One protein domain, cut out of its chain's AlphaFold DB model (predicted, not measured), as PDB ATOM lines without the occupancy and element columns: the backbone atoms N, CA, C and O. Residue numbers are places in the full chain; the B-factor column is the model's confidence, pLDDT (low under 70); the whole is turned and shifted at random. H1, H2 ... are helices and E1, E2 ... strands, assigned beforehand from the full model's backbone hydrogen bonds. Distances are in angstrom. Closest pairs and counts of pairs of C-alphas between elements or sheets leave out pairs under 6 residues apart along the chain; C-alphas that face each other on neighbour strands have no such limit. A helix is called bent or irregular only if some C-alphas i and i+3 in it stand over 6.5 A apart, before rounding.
ATOM      1  N   VAL A   5     249.429 332.844 283.713       97.94
ATOM      2  CA  VAL A   5     249.066 331.907 284.786       97.94
ATOM      3  C   VAL A   5     249.274 332.571 286.144       97.94
ATOM      4  O   VAL A   5     250.328 333.145 286.409       97.94
ATOM      5  N   GLU A   6     248.269 332.475 287.013       98.12
ATOM      6  CA  GLU A   6     248.354 332.929 288.401       98.12
ATOM      7  C   GLU A   6     248.518 331.742 289.349       98.12
ATOM      8  O   GLU A   6     247.691 330.828 289.373       98.12
ATOM      9  N   VAL A   7     249.582 331.777 290.148       97.44
ATOM     10  CA  VAL A   7     249.910 330.737 291.123       97.44
ATOM     11  C   VAL A   7     249.087 330.922 292.394       97.44
ATOM     12  O   VAL A   7     248.999 332.016 292.944       97.44
ATOM     13  N   ARG A   8     248.509 329.822 292.890       97.12
ATOM     14  CA  ARG A   8     247.731 329.792 294.144       97.12
ATOM     15  C   ARG A   8     248.228 328.773 295.163       97.12
ATOM     16  O   ARG A   8     247.639 328.641 296.230       97.12
ATOM     17  N   HIS A   9     249.305 328.059 294.842       97.38
ATOM     18  CA  HIS A   9     249.827 326.985 295.675       97.38
ATOM     19  C   HIS A   9     251.362 327.043 295.779       97.38
ATOM     20  O   HIS A   9     252.019 327.206 294.746       97.38
ATOM     21  N   PRO A  10     251.951 326.874 296.981       96.81
ATOM     22  CA  PRO A  10     253.400 326.963 297.196       96.81
ATOM     23  C   PRO A  10     254.252 325.982 296.385       96.81
ATOM     24  O   PRO A  10     255.413 326.267 296.125       96.81
ATOM     25  N   SER A  11     253.695 324.853 295.940       96.69
ATOM     26  CA  SER A  11     254.435 323.869 295.131       96.69
ATOM     27  C   SER A  11     254.921 324.402 293.779       96.69
ATOM     28  O   SER A  11     255.746 323.760 293.143       96.69
ATOM     29  N   LEU A  12     254.382 325.535 293.315       96.50
ATOM     30  CA  LEU A  12     254.802 326.202 292.079       96.50
ATOM     31  C   LEU A  12     255.843 327.305 292.328       96.50
ATOM     32  O   LEU A  12     256.310 327.924 291.377       96.50
ATOM     33  N   VAL A  13     256.235 327.541 293.585       96.94
ATOM     34  CA  VAL A  13     257.361 328.416 293.941       96.94
ATOM     35  C   VAL A  13     258.654 327.627 293.740       96.94
ATOM     36  O   VAL A  13     259.317 327.210 294.686       96.94
ATOM     37  N   ALA A  14     258.953 327.357 292.476       97.44
ATOM     38  CA  ALA A  14     260.052 326.510 292.048       97.44
ATOM     39  C   ALA A  14     260.713 327.124 290.803       97.44
ATOM     40  O   ALA A  14     259.990 327.554 289.895       97.44
ATOM     41  N   PRO A  15     262.056 327.176 290.727       98.06
ATOM     42  CA  PRO A  15     262.758 327.711 289.560       98.06
ATOM     43  C   PRO A  15     262.330 327.047 288.245       98.06
ATOM     44  O   PRO A  15     262.126 327.728 287.246       98.06
ATOM     45  N   GLU A  16     262.105 325.734 288.258       98.31
ATOM     46  CA  GLU A  16     261.720 324.940 287.090       98.31
ATOM     47  C   GLU A  16     260.386 325.399 286.494       98.31
ATOM     48  O   GLU A  16     260.205 325.387 285.277       98.31
ATOM     49  N   PHE A  17     259.453 325.843 287.341       98.38
ATOM     50  CA  PHE A  17     258.179 326.389 286.883       98.38
ATOM     51  C   PHE A  17     258.375 327.729 286.168       98.38
ATOM     52  O   PHE A  17     257.807 327.947 285.099       98.38
ATOM     53  N   VAL A  18     259.209 328.614 286.717       98.44
ATOM     54  CA  VAL A  18     259.501 329.918 286.107       98.44
ATOM     55  C   VAL A  18     260.225 329.746 284.767       98.44
ATOM     56  O   VAL A  18     259.865 330.403 283.788       98.44
ATOM     57  N   GLU A  19     261.191 328.829 284.692       98.62
ATOM     58  CA  GLU A  19     261.901 328.514 283.447       98.62
ATOM     59  C   GLU A  19     260.969 327.944 282.373       98.62
ATOM     60  O   GLU A  19     261.044 328.348 281.212       98.62
ATOM     61  N   LEU A  20     260.023 327.081 282.754       98.56
ATOM     62  CA  LEU A  20     258.996 326.594 281.835       98.56
ATOM     63  C   LEU A  20     258.149 327.745 281.268       98.56
ATOM     64  O   LEU A  20     257.901 327.798 280.064       98.56
ATOM     65  N   LEU A  21     257.723 328.690 282.113       98.62
ATOM     66  CA  LEU A  21     256.952 329.852 281.657       98.62
ATOM     67  C   LEU A  21     257.752 330.729 280.682       98.62
ATOM     68  O   LEU A  21     257.190 331.178 279.681       98.62
ATOM     69  N   ARG A  22     259.054 330.929 280.944       98.62
ATOM     70  CA  ARG A  22     259.976 331.655 280.053       98.62
ATOM     71  C   ARG A  22     260.095 330.978 278.693       98.62
ATOM     72  O   ARG A  22     259.939 331.647 277.673       98.62
ATOM     73  N   ALA A  23     260.317 329.665 278.677       98.44
ATOM     74  CA  ALA A  23     260.444 328.887 277.446       98.44
ATOM     75  C   ALA A  23     259.176 328.957 276.573       98.44
ATOM     76  O   ALA A  23     259.264 329.051 275.351       98.44
ATOM     77  N   GLU A  24     257.999 328.984 277.201       98.38
ATOM     78  CA  GLU A  24     256.701 329.016 276.516       98.38
ATOM     79  C   GLU A  24     256.166 330.436 276.238       98.38
ATOM     80  O   GLU A  24     255.074 330.605 275.672       98.38
ATOM     81  N   GLY A  25     256.890 331.477 276.661       98.06
ATOM     82  CA  GLY A  25     256.449 332.870 276.560       98.06
ATOM     83  C   GLY A  25     255.118 333.136 277.275       98.06
ATOM     84  O   GLY A  25     254.298 333.932 276.801       98.06
ATOM     85  N   ILE A  26     254.862 332.433 278.381       98.62
ATOM     86  CA  ILE A  26     253.659 332.580 279.206       98.62
ATOM     87  C   ILE A  26     253.982 333.533 280.354       98.62
ATOM     88  O   ILE A  26     254.965 333.354 281.063       98.62
ATOM     89  N   GLY A  27     253.146 334.549 280.558       98.50
ATOM     90  CA  GLY A  27     253.316 335.498 281.656       98.50
ATOM     91  C   GLY A  27     252.955 334.883 283.010       98.50
ATOM     92  O   GLY A  27     251.859 334.351 283.184       98.50
ATOM     93  N   LEU A  28     253.840 334.995 283.989       98.50
ATOM     94  CA  LEU A  28     253.487 334.823 285.389       98.50
ATOM     95  C   LEU A  28     252.673 336.040 285.841       98.50
ATOM     96  O   LEU A  28     253.045 337.181 285.567       98.50
ATOM     97  N   VAL A  29     251.543 335.810 286.506       98.19
ATOM     98  CA  VAL A  29     250.747 336.907 287.066       98.19
ATOM     99  C   VAL A  29     251.393 337.404 288.357       98.19
ATOM    100  O   VAL A  29     251.468 336.662 289.337       98.19
ATOM    101  N   CYS A  30     251.784 338.677 288.379       97.06
ATOM    102  CA  CYS A  30     252.238 339.368 289.584       97.06
ATOM    103  C   CYS A  30     251.017 339.732 290.442       97.06
ATOM    104  O   CYS A  30     250.268 340.655 290.114       97.06
ATOM    105  N   ALA A  31     250.773 338.984 291.520       96.50
ATOM    106  CA  ALA A  31     249.567 339.141 292.329       96.50
ATOM    107  C   ALA A  31     249.816 339.915 293.636       96.50
ATOM    108  O   ALA A  31     250.683 339.540 294.428       96.50
ATOM    109  N   ALA A  32     248.994 340.930 293.929       94.88
ATOM    110  CA  ALA A  32     248.797 341.365 295.313       94.88
ATOM    111  C   ALA A  32     247.816 340.398 295.964       94.88
ATOM    112  O   ALA A  32     246.692 340.233 295.496       94.88
ATOM    113  N   THR A  33     248.266 339.705 296.999       93.81
ATOM    114  CA  THR A  33     247.494 338.670 297.679       93.81
ATOM    115  C   THR A  33     248.005 338.506 299.102       93.81
ATOM    116  O   THR A  33     249.175 338.800 299.384       93.81
ATOM    117  N   VAL A  34     247.116 338.010 299.959       93.50
ATOM    118  CA  VAL A  34     247.376 337.632 301.354       93.50
ATOM    119  C   VAL A  34     247.365 336.120 301.573       93.50
ATOM    120  O   VAL A  34     247.896 335.643 302.569       93.50
ATOM    121  N   ALA A  35     246.772 335.353 300.651       93.19
ATOM    122  CA  ALA A  35     246.514 333.922 300.833       93.19
ATOM    123  C   ALA A  35     247.384 333.010 299.957       93.19
ATOM    124  O   ALA A  35     247.433 331.803 300.187       93.19
ATOM    125  N   TRP A  36     248.036 333.558 298.928       95.31
ATOM    126  CA  TRP A  36     248.787 332.783 297.938       95.31
ATOM    127  C   TRP A  36     250.231 333.272 297.818       95.31
ATOM    128  O   TRP A  36     250.524 334.405 298.201       95.31
ATOM    129  N   PRO A  37     251.144 332.449 297.272       95.88
ATOM    130  CA  PRO A  37     252.507 332.890 297.021       95.88
ATOM    131  C   PRO A  37     252.552 334.130 296.131       95.88
ATOM    132  O   PRO A  37     251.899 334.189 295.088       95.88
ATOM    133  N   ARG A  38     253.369 335.104 296.532       93.88
ATOM    134  CA  ARG A  38     253.667 336.286 295.728       93.88
ATOM    135  C   ARG A  38     254.968 336.051 294.973       93.88
ATOM    136  O   ARG A  38     256.030 335.973 295.581       93.88
ATOM    137  N   MET A  39     254.867 335.946 293.655       96.38
ATOM    138  CA  MET A  39     256.001 335.816 292.743       96.38
ATOM    139  C   MET A  39     255.995 337.001 291.774       96.38
ATOM    140  O   MET A  39     254.923 337.499 291.428       96.38
ATOM    141  N   MET A  40     257.181 337.465 291.373       95.56
ATOM    142  CA  MET A  40     257.355 338.697 290.586       95.56
ATOM    143  C   MET A  40     258.294 338.512 289.382       95.56
ATOM    144  O   MET A  40     258.752 339.492 288.796       95.56
ATOM    145  N   ASP A  41     258.612 337.268 289.018       97.44
ATOM    146  CA  ASP A  41     259.438 336.961 287.854       97.44
ATOM    147  C   ASP A  41     258.781 337.431 286.553       97.44
ATOM    148  O   ASP A  41     257.637 337.090 286.249       97.44
ATOM    149  N   VAL A  42     259.542 338.151 285.728       97.00
ATOM    150  CA  VAL A  42     259.141 338.449 284.350       97.00
ATOM    151  C   VAL A  42     259.470 337.236 283.480       97.00
ATOM    152  O   VAL A  42     260.635 336.854 283.333       97.00
ATOM    153  N   THR A  43     258.433 336.616 282.918       98.56
ATOM    154  CA  THR A  43     258.549 335.368 282.140       98.56
ATOM    155  C   THR A  43     258.093 335.502 280.686       98.56
ATOM    156  O   THR A  43     258.188 334.554 279.918       98.56
ATOM    157  N   ALA A  44     257.609 336.673 280.277       98.00
ATOM    158  CA  ALA A  44     257.170 336.934 278.910       98.00
ATOM    159  C   ALA A  44     257.467 338.384 278.509       98.00
ATOM    160  O   ALA A  44     257.775 339.224 279.350       98.00
ATOM    161  N   GLY A  45     257.287 338.713 277.224       96.69
ATOM    162  CA  GLY A  45     257.363 340.091 276.706       96.69
ATOM    163  C   GLY A  45     256.220 341.010 277.172       96.69
ATOM    164  O   GLY A  45     255.848 341.945 276.464       96.69
ATOM    165  N   PHE A  46     255.584 340.685 278.298       96.19
ATOM    166  CA  PHE A  46     254.602 341.497 279.002       96.19
ATOM    167  C   PHE A  46     254.496 341.070 280.460       96.19
ATOM    168  O   PHE A  46     254.767 339.921 280.805       96.19
ATOM    169  N   VAL A  47     254.019 341.997 281.283       96.50
ATOM    170  CA  VAL A  47     253.663 341.766 282.682       96.50
ATOM    171  C   VAL A  47     252.149 341.873 282.816       96.50
ATOM    172  O   VAL A  47     251.517 342.693 282.147       96.50
ATOM    173  N   TYR A  48     251.557 341.030 283.660       97.12
ATOM    174  CA  TYR A  48     250.141 341.106 283.999       97.12
ATOM    175  C   TYR A  48     249.976 341.087 285.517       97.12
ATOM    176  O   TYR A  48     250.316 340.102 286.168       97.12
ATOM    177  N   CYS A  49     249.472 342.188 286.074       96.12
ATOM    178  CA  CYS A  49     249.268 342.338 287.512       96.12
ATOM    179  C   CYS A  49     247.805 342.074 287.882       96.12
ATOM    180  O   CYS A  49     246.895 342.534 287.190       96.12
ATOM    181  N   ARG A  50     247.569 341.372 288.998       96.56
ATOM    182  CA  ARG A  50     246.229 341.204 289.586       96.56
ATOM    183  C   ARG A  50     246.249 341.576 291.063       96.56
ATOM    184  O   ARG A  50     246.917 340.941 291.870       96.56
ATOM    185  N   LEU A  51     245.527 342.638 291.400       95.62
ATOM    186  CA  LEU A  51     245.553 343.258 292.718       95.62
ATOM    187  C   LEU A  51     244.330 342.804 293.525       95.62
ATOM    188  O   LEU A  51     243.264 343.401 293.408       95.62
ATOM    189  N   HIS A  52     244.463 341.740 294.322       96.50
ATOM    190  CA  HIS A  52     243.324 341.124 295.021       96.50
ATOM    191  C   HIS A  52     243.001 341.736 296.381       96.50
ATOM    192  O   HIS A  52     241.992 341.368 296.955       96.50
ATOM    193  N   GLY A  53     243.825 342.628 296.913       94.19
ATOM    194  CA  GLY A  53     243.669 343.232 298.237       94.19
ATOM    195  C   GLY A  53     244.969 343.128 299.028       94.19
ATOM    196  O   GLY A  53     245.724 342.164 298.872       94.19
ATOM    197  N   ALA A  54     245.242 344.141 299.844       92.12
ATOM    198  CA  ALA A  54     246.462 344.238 300.631       92.12
ATOM    199  C   ALA A  54     246.442 343.400 301.917       92.12
ATOM    200  O   ALA A  54     247.436 342.750 302.239       92.12
ATOM    201  N   THR A  55     245.311 343.396 302.626       93.88
ATOM    202  CA  THR A  55     245.150 342.765 303.950       93.88
ATOM    203  C   THR A  55     243.999 341.761 303.995       93.88
ATOM    204  O   THR A  55     244.070 340.785 304.739       93.88
ATOM    205  N   GLU A  56     242.984 341.928 303.145       94.69
ATOM    206  CA  GLU A  56     241.857 341.009 302.994       94.69
ATOM    207  C   GLU A  56     241.508 340.830 301.513       94.69
ATOM    208  O   GLU A  56     241.365 341.799 300.763       94.69
ATOM    209  N   LEU A  57     241.340 339.576 301.082       94.25
ATOM    210  CA  LEU A  57     240.991 339.279 299.695       94.25
ATOM    211  C   LEU A  57     239.660 339.935 299.309       94.25
ATOM    212  O   LEU A  57     238.611 339.640 299.872       94.25
ATOM    213  N   TYR A  58     239.726 340.775 298.286       92.19
ATOM    214  CA  TYR A  58     238.645 341.473 297.594       92.19
ATOM    215  C   TYR A  58     237.862 342.494 298.425       92.19
ATOM    216  O   TYR A  58     236.959 343.131 297.886       92.19
ATOM    217  N   ALA A  59     238.213 342.674 299.698       94.06
ATOM    218  CA  ALA A  59     237.537 343.595 300.605       94.06
ATOM    219  C   ALA A  59     238.437 344.753 301.057       94.06
ATOM    220  O   ALA A  59     237.945 345.860 301.267       94.06
ATOM    221  N   SER A  60     239.754 344.536 301.168       94.62
ATOM    222  CA  SER A  60     240.675 345.609 301.551       94.62
ATOM    223  C   SER A  60     241.076 346.463 300.348       94.62
ATOM    224  O   SER A  60     241.437 345.924 299.297       94.62
ATOM    225  N   GLY A  61     241.077 347.784 300.539       94.06
ATOM    226  CA  GLY A  61     241.752 348.721 299.643       94.06
ATOM    227  C   GLY A  61     243.275 348.671 299.792       94.06
ATOM    228  O   GLY A  61     243.813 347.787 300.455       94.06
ATOM    229  N   TYR A  62     243.943 349.642 299.173       96.44
ATOM    230  CA  TYR A  62     245.381 349.868 299.303       96.44
ATOM    231  C   TYR A  62     245.602 351.245 299.920       96.44
ATOM    232  O   TYR A  62     244.952 352.210 299.498       96.44
ATOM    233  N   ASP A  63     246.483 351.339 300.907       96.88
ATOM    234  CA  ASP A  63     246.925 352.627 301.426       96.88
ATOM    235  C   ASP A  63     247.917 353.318 300.467       96.88
ATOM    236  O   ASP A  63     248.293 352.775 299.425       96.88
ATOM    237  N   ALA A  64     248.295 354.564 300.770       97.81
ATOM    238  CA  ALA A  64     249.186 355.324 299.891       97.81
ATOM    239  C   ALA A  64     250.548 354.623 299.677       97.81
ATOM    240  O   ALA A  64     250.910 354.439 298.516       97.81
ATOM    241  N   PRO A  65     251.254 354.140 300.722       96.38
ATOM    242  CA  PRO A  65     252.464 353.334 300.545       96.38
ATOM    243  C   PRO A  65     252.283 352.094 299.661       96.38
ATOM    244  O   PRO A  65     253.165 351.760 298.870       96.38
ATOM    245  N   GLU A  66     251.161 351.389 299.777       95.38
ATOM    246  CA  GLU A  66     250.888 350.200 298.972       95.38
ATOM    247  C   GLU A  66     250.601 350.542 297.507       95.38
ATOM    248  O   GLU A  66     251.041 349.821 296.606       95.38
ATOM    249  N   ILE A  67     249.891 351.643 297.254       95.56
ATOM    250  CA  ILE A  67     249.707 352.175 295.901       95.56
ATOM    251  C   ILE A  67     251.051 352.605 295.309       95.56
ATOM    252  O   ILE A  67     251.347 352.219 294.176       95.56
ATOM    253  N   ASP A  68     251.876 353.331 296.064       95.94
ATOM    254  CA  ASP A  68     253.204 353.778 295.632       95.94
ATOM    255  C   ASP A  68     254.100 352.583 295.295       95.94
ATOM    256  O   ASP A  68     254.723 352.547 294.233       95.94
ATOM    257  N   PHE A  69     254.074 351.539 296.129       93.44
ATOM    258  CA  PHE A  69     254.785 350.292 295.864       93.44
ATOM    259  C   PHE A  69     254.403 349.692 294.506       93.44
ATOM    260  O   PHE A  69     255.279 349.292 293.741       93.44
ATOM    261  N   TRP A  70     253.110 349.610 294.177       94.38
ATOM    262  CA  TRP A  70     252.681 349.074 292.882       94.38
ATOM    263  C   TRP A  70     252.977 350.024 291.725       94.38
ATOM    264  O   TRP A  70     253.340 349.554 290.645       94.38
ATOM    265  N   ALA A  71     252.871 351.335 291.940       94.81
ATOM    266  CA  ALA A  71     253.219 352.338 290.944       94.81
ATOM    267  C   ALA A  71     254.698 352.216 290.545       94.81
ATOM    268  O   ALA A  71     254.989 352.040 289.365       94.81
ATOM    269  N   GLU A  72     255.623 352.172 291.508       94.25
ATOM    270  CA  GLU A  72     257.065 352.012 291.261       94.25
ATOM    271  C   GLU A  72     257.412 350.765 290.433       94.25
ATOM    272  O   GLU A  72     258.398 350.760 289.698       94.25
ATOM    273  N   LYS A  73     256.620 349.690 290.535       89.62
ATOM    274  CA  LYS A  73     256.844 348.445 289.780       89.62
ATOM    275  C   LYS A  73     256.283 348.469 288.361       89.62
ATOM    276  O   LYS A  73     256.671 347.623 287.560       89.62
ATOM    277  N   ILE A  74     255.340 349.362 288.069       90.12
ATOM    278  CA  ILE A  74     254.623 349.418 286.786       90.12
ATOM    279  C   ILE A  74     255.111 350.591 285.923       90.12
ATOM    280  O   ILE A  74     254.891 350.592 284.713       90.12
ATOM    281  N   VAL A  75     255.803 351.565 286.518       81.69
ATOM    282  CA  VAL A  75     256.448 352.656 285.782       81.69
ATOM    283  C   VAL A  75     257.532 352.079 284.864       81.69
ATOM    284  O   VAL A  75     258.452 351.397 285.316       81.69
TER     285      VAL A  75
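Overview. This is residues 5 to 75 of the 76 residues of an uncharacterized protein of bacterium A52C2 (UniProt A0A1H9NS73). A short ribbon of two parallel strands, E1 and E2, makes the middle of a flat body, with helix H1 toward one end of the long axis and helix H2 toward the other. One long loop, residues 33 to 47, folds back along the ribbon from the end of E1 to the beginning of E2, and a second, residues 52 to 63, leads out from E2 to H2. You will find 71 printed residues with two named helices and two named strands, in the order H1, E1, E2, H2 along the chain; the sheet has the order E1, E2 and is parallel. The class is mixed, helices and strands, though under half of the printed residues are in named elements. The whole is compact, with a radius of gyration of the C-alphas of 12.8 A, and spans 36 by 27 by 15 A along its three main axes.

Arrangement. Go along the printed part from Val 5 until you reach H1, residues 15 to 23. A tight link of 3 residues leads from there to E1, residues 27 to 32. Look at Leu 21 and Gly 27, whose C-alphas, 6.7 A apart, are the closest of H1 and E1; these two elements have 3 pairs of C-alphas within 8 A, and their centres are 13.8 A apart. After a long link of 15 residues comes E2, residues 48 to 51, the parallel neighbour of E1, with 18 degrees between their N-to-C directions. Among the C-alphas that face each other are those of Cys 30 and Cys 49, 4.7 A apart, and those of Ala 32 and Leu 51, 4.6 A apart. Check the backbone here: N of residue 32 and O of residue 50 are 2.9 A apart, and N of residue 50 and O of residue 30 are 3.0 A apart, both within hydrogen-bond range. A long link of 12 residues then leads to H2, residues 64 to 74, which is near E2, with 5 pairs of C-alphas within 10 A. H1 is apart from E2 and from H2, and E1 is apart from H2. In both H1 and H2, every O i to N i+4 pair is within hydrogen-bond range.

Along the chain. Find C-alpha 15 at (262.758, 327.711, 289.560); from there H1 runs through 9 residues to Ala 23, 12.4 A from first to last C-alpha. Next look for E1 from Gly 27 to Ala 32, the longest strand, 6 residues and 15.5 A. Find C-alpha 48 at (250.141, 341.106, 283.999), where E2 begins; its 4 residues end at Leu 51, 10.1 A from first to last C-alpha. H2, the longest helix, has 11 residues from Ala 64 and measures 15.4 A; it ends at C-alpha 74, (254.623, 349.418, 286.786). Neither helix is bent or irregular.

Size, cuts and confidence. Look at Ala 23, in H1, and Ala 64, in H2: their C-alphas are the two farthest apart, at 36.5 A. The first and last printed C-alphas, of Val 5 and Val 75, are 22.0 A apart. The full chain has 76 residues, and the printed part runs from 5 to 75 with no cut. The links E1 to E2 and E2 to H2 are long; the C-alphas of residues 33 to 47 lie 5 to 15 A from the mean of all C-alphas, and those of residues 52 to 63 lie 10 to 18 A from it. In the B-factor column of this predicted model, the mean pLDDT of the printed part is 96.0, and no printed residue is under 70.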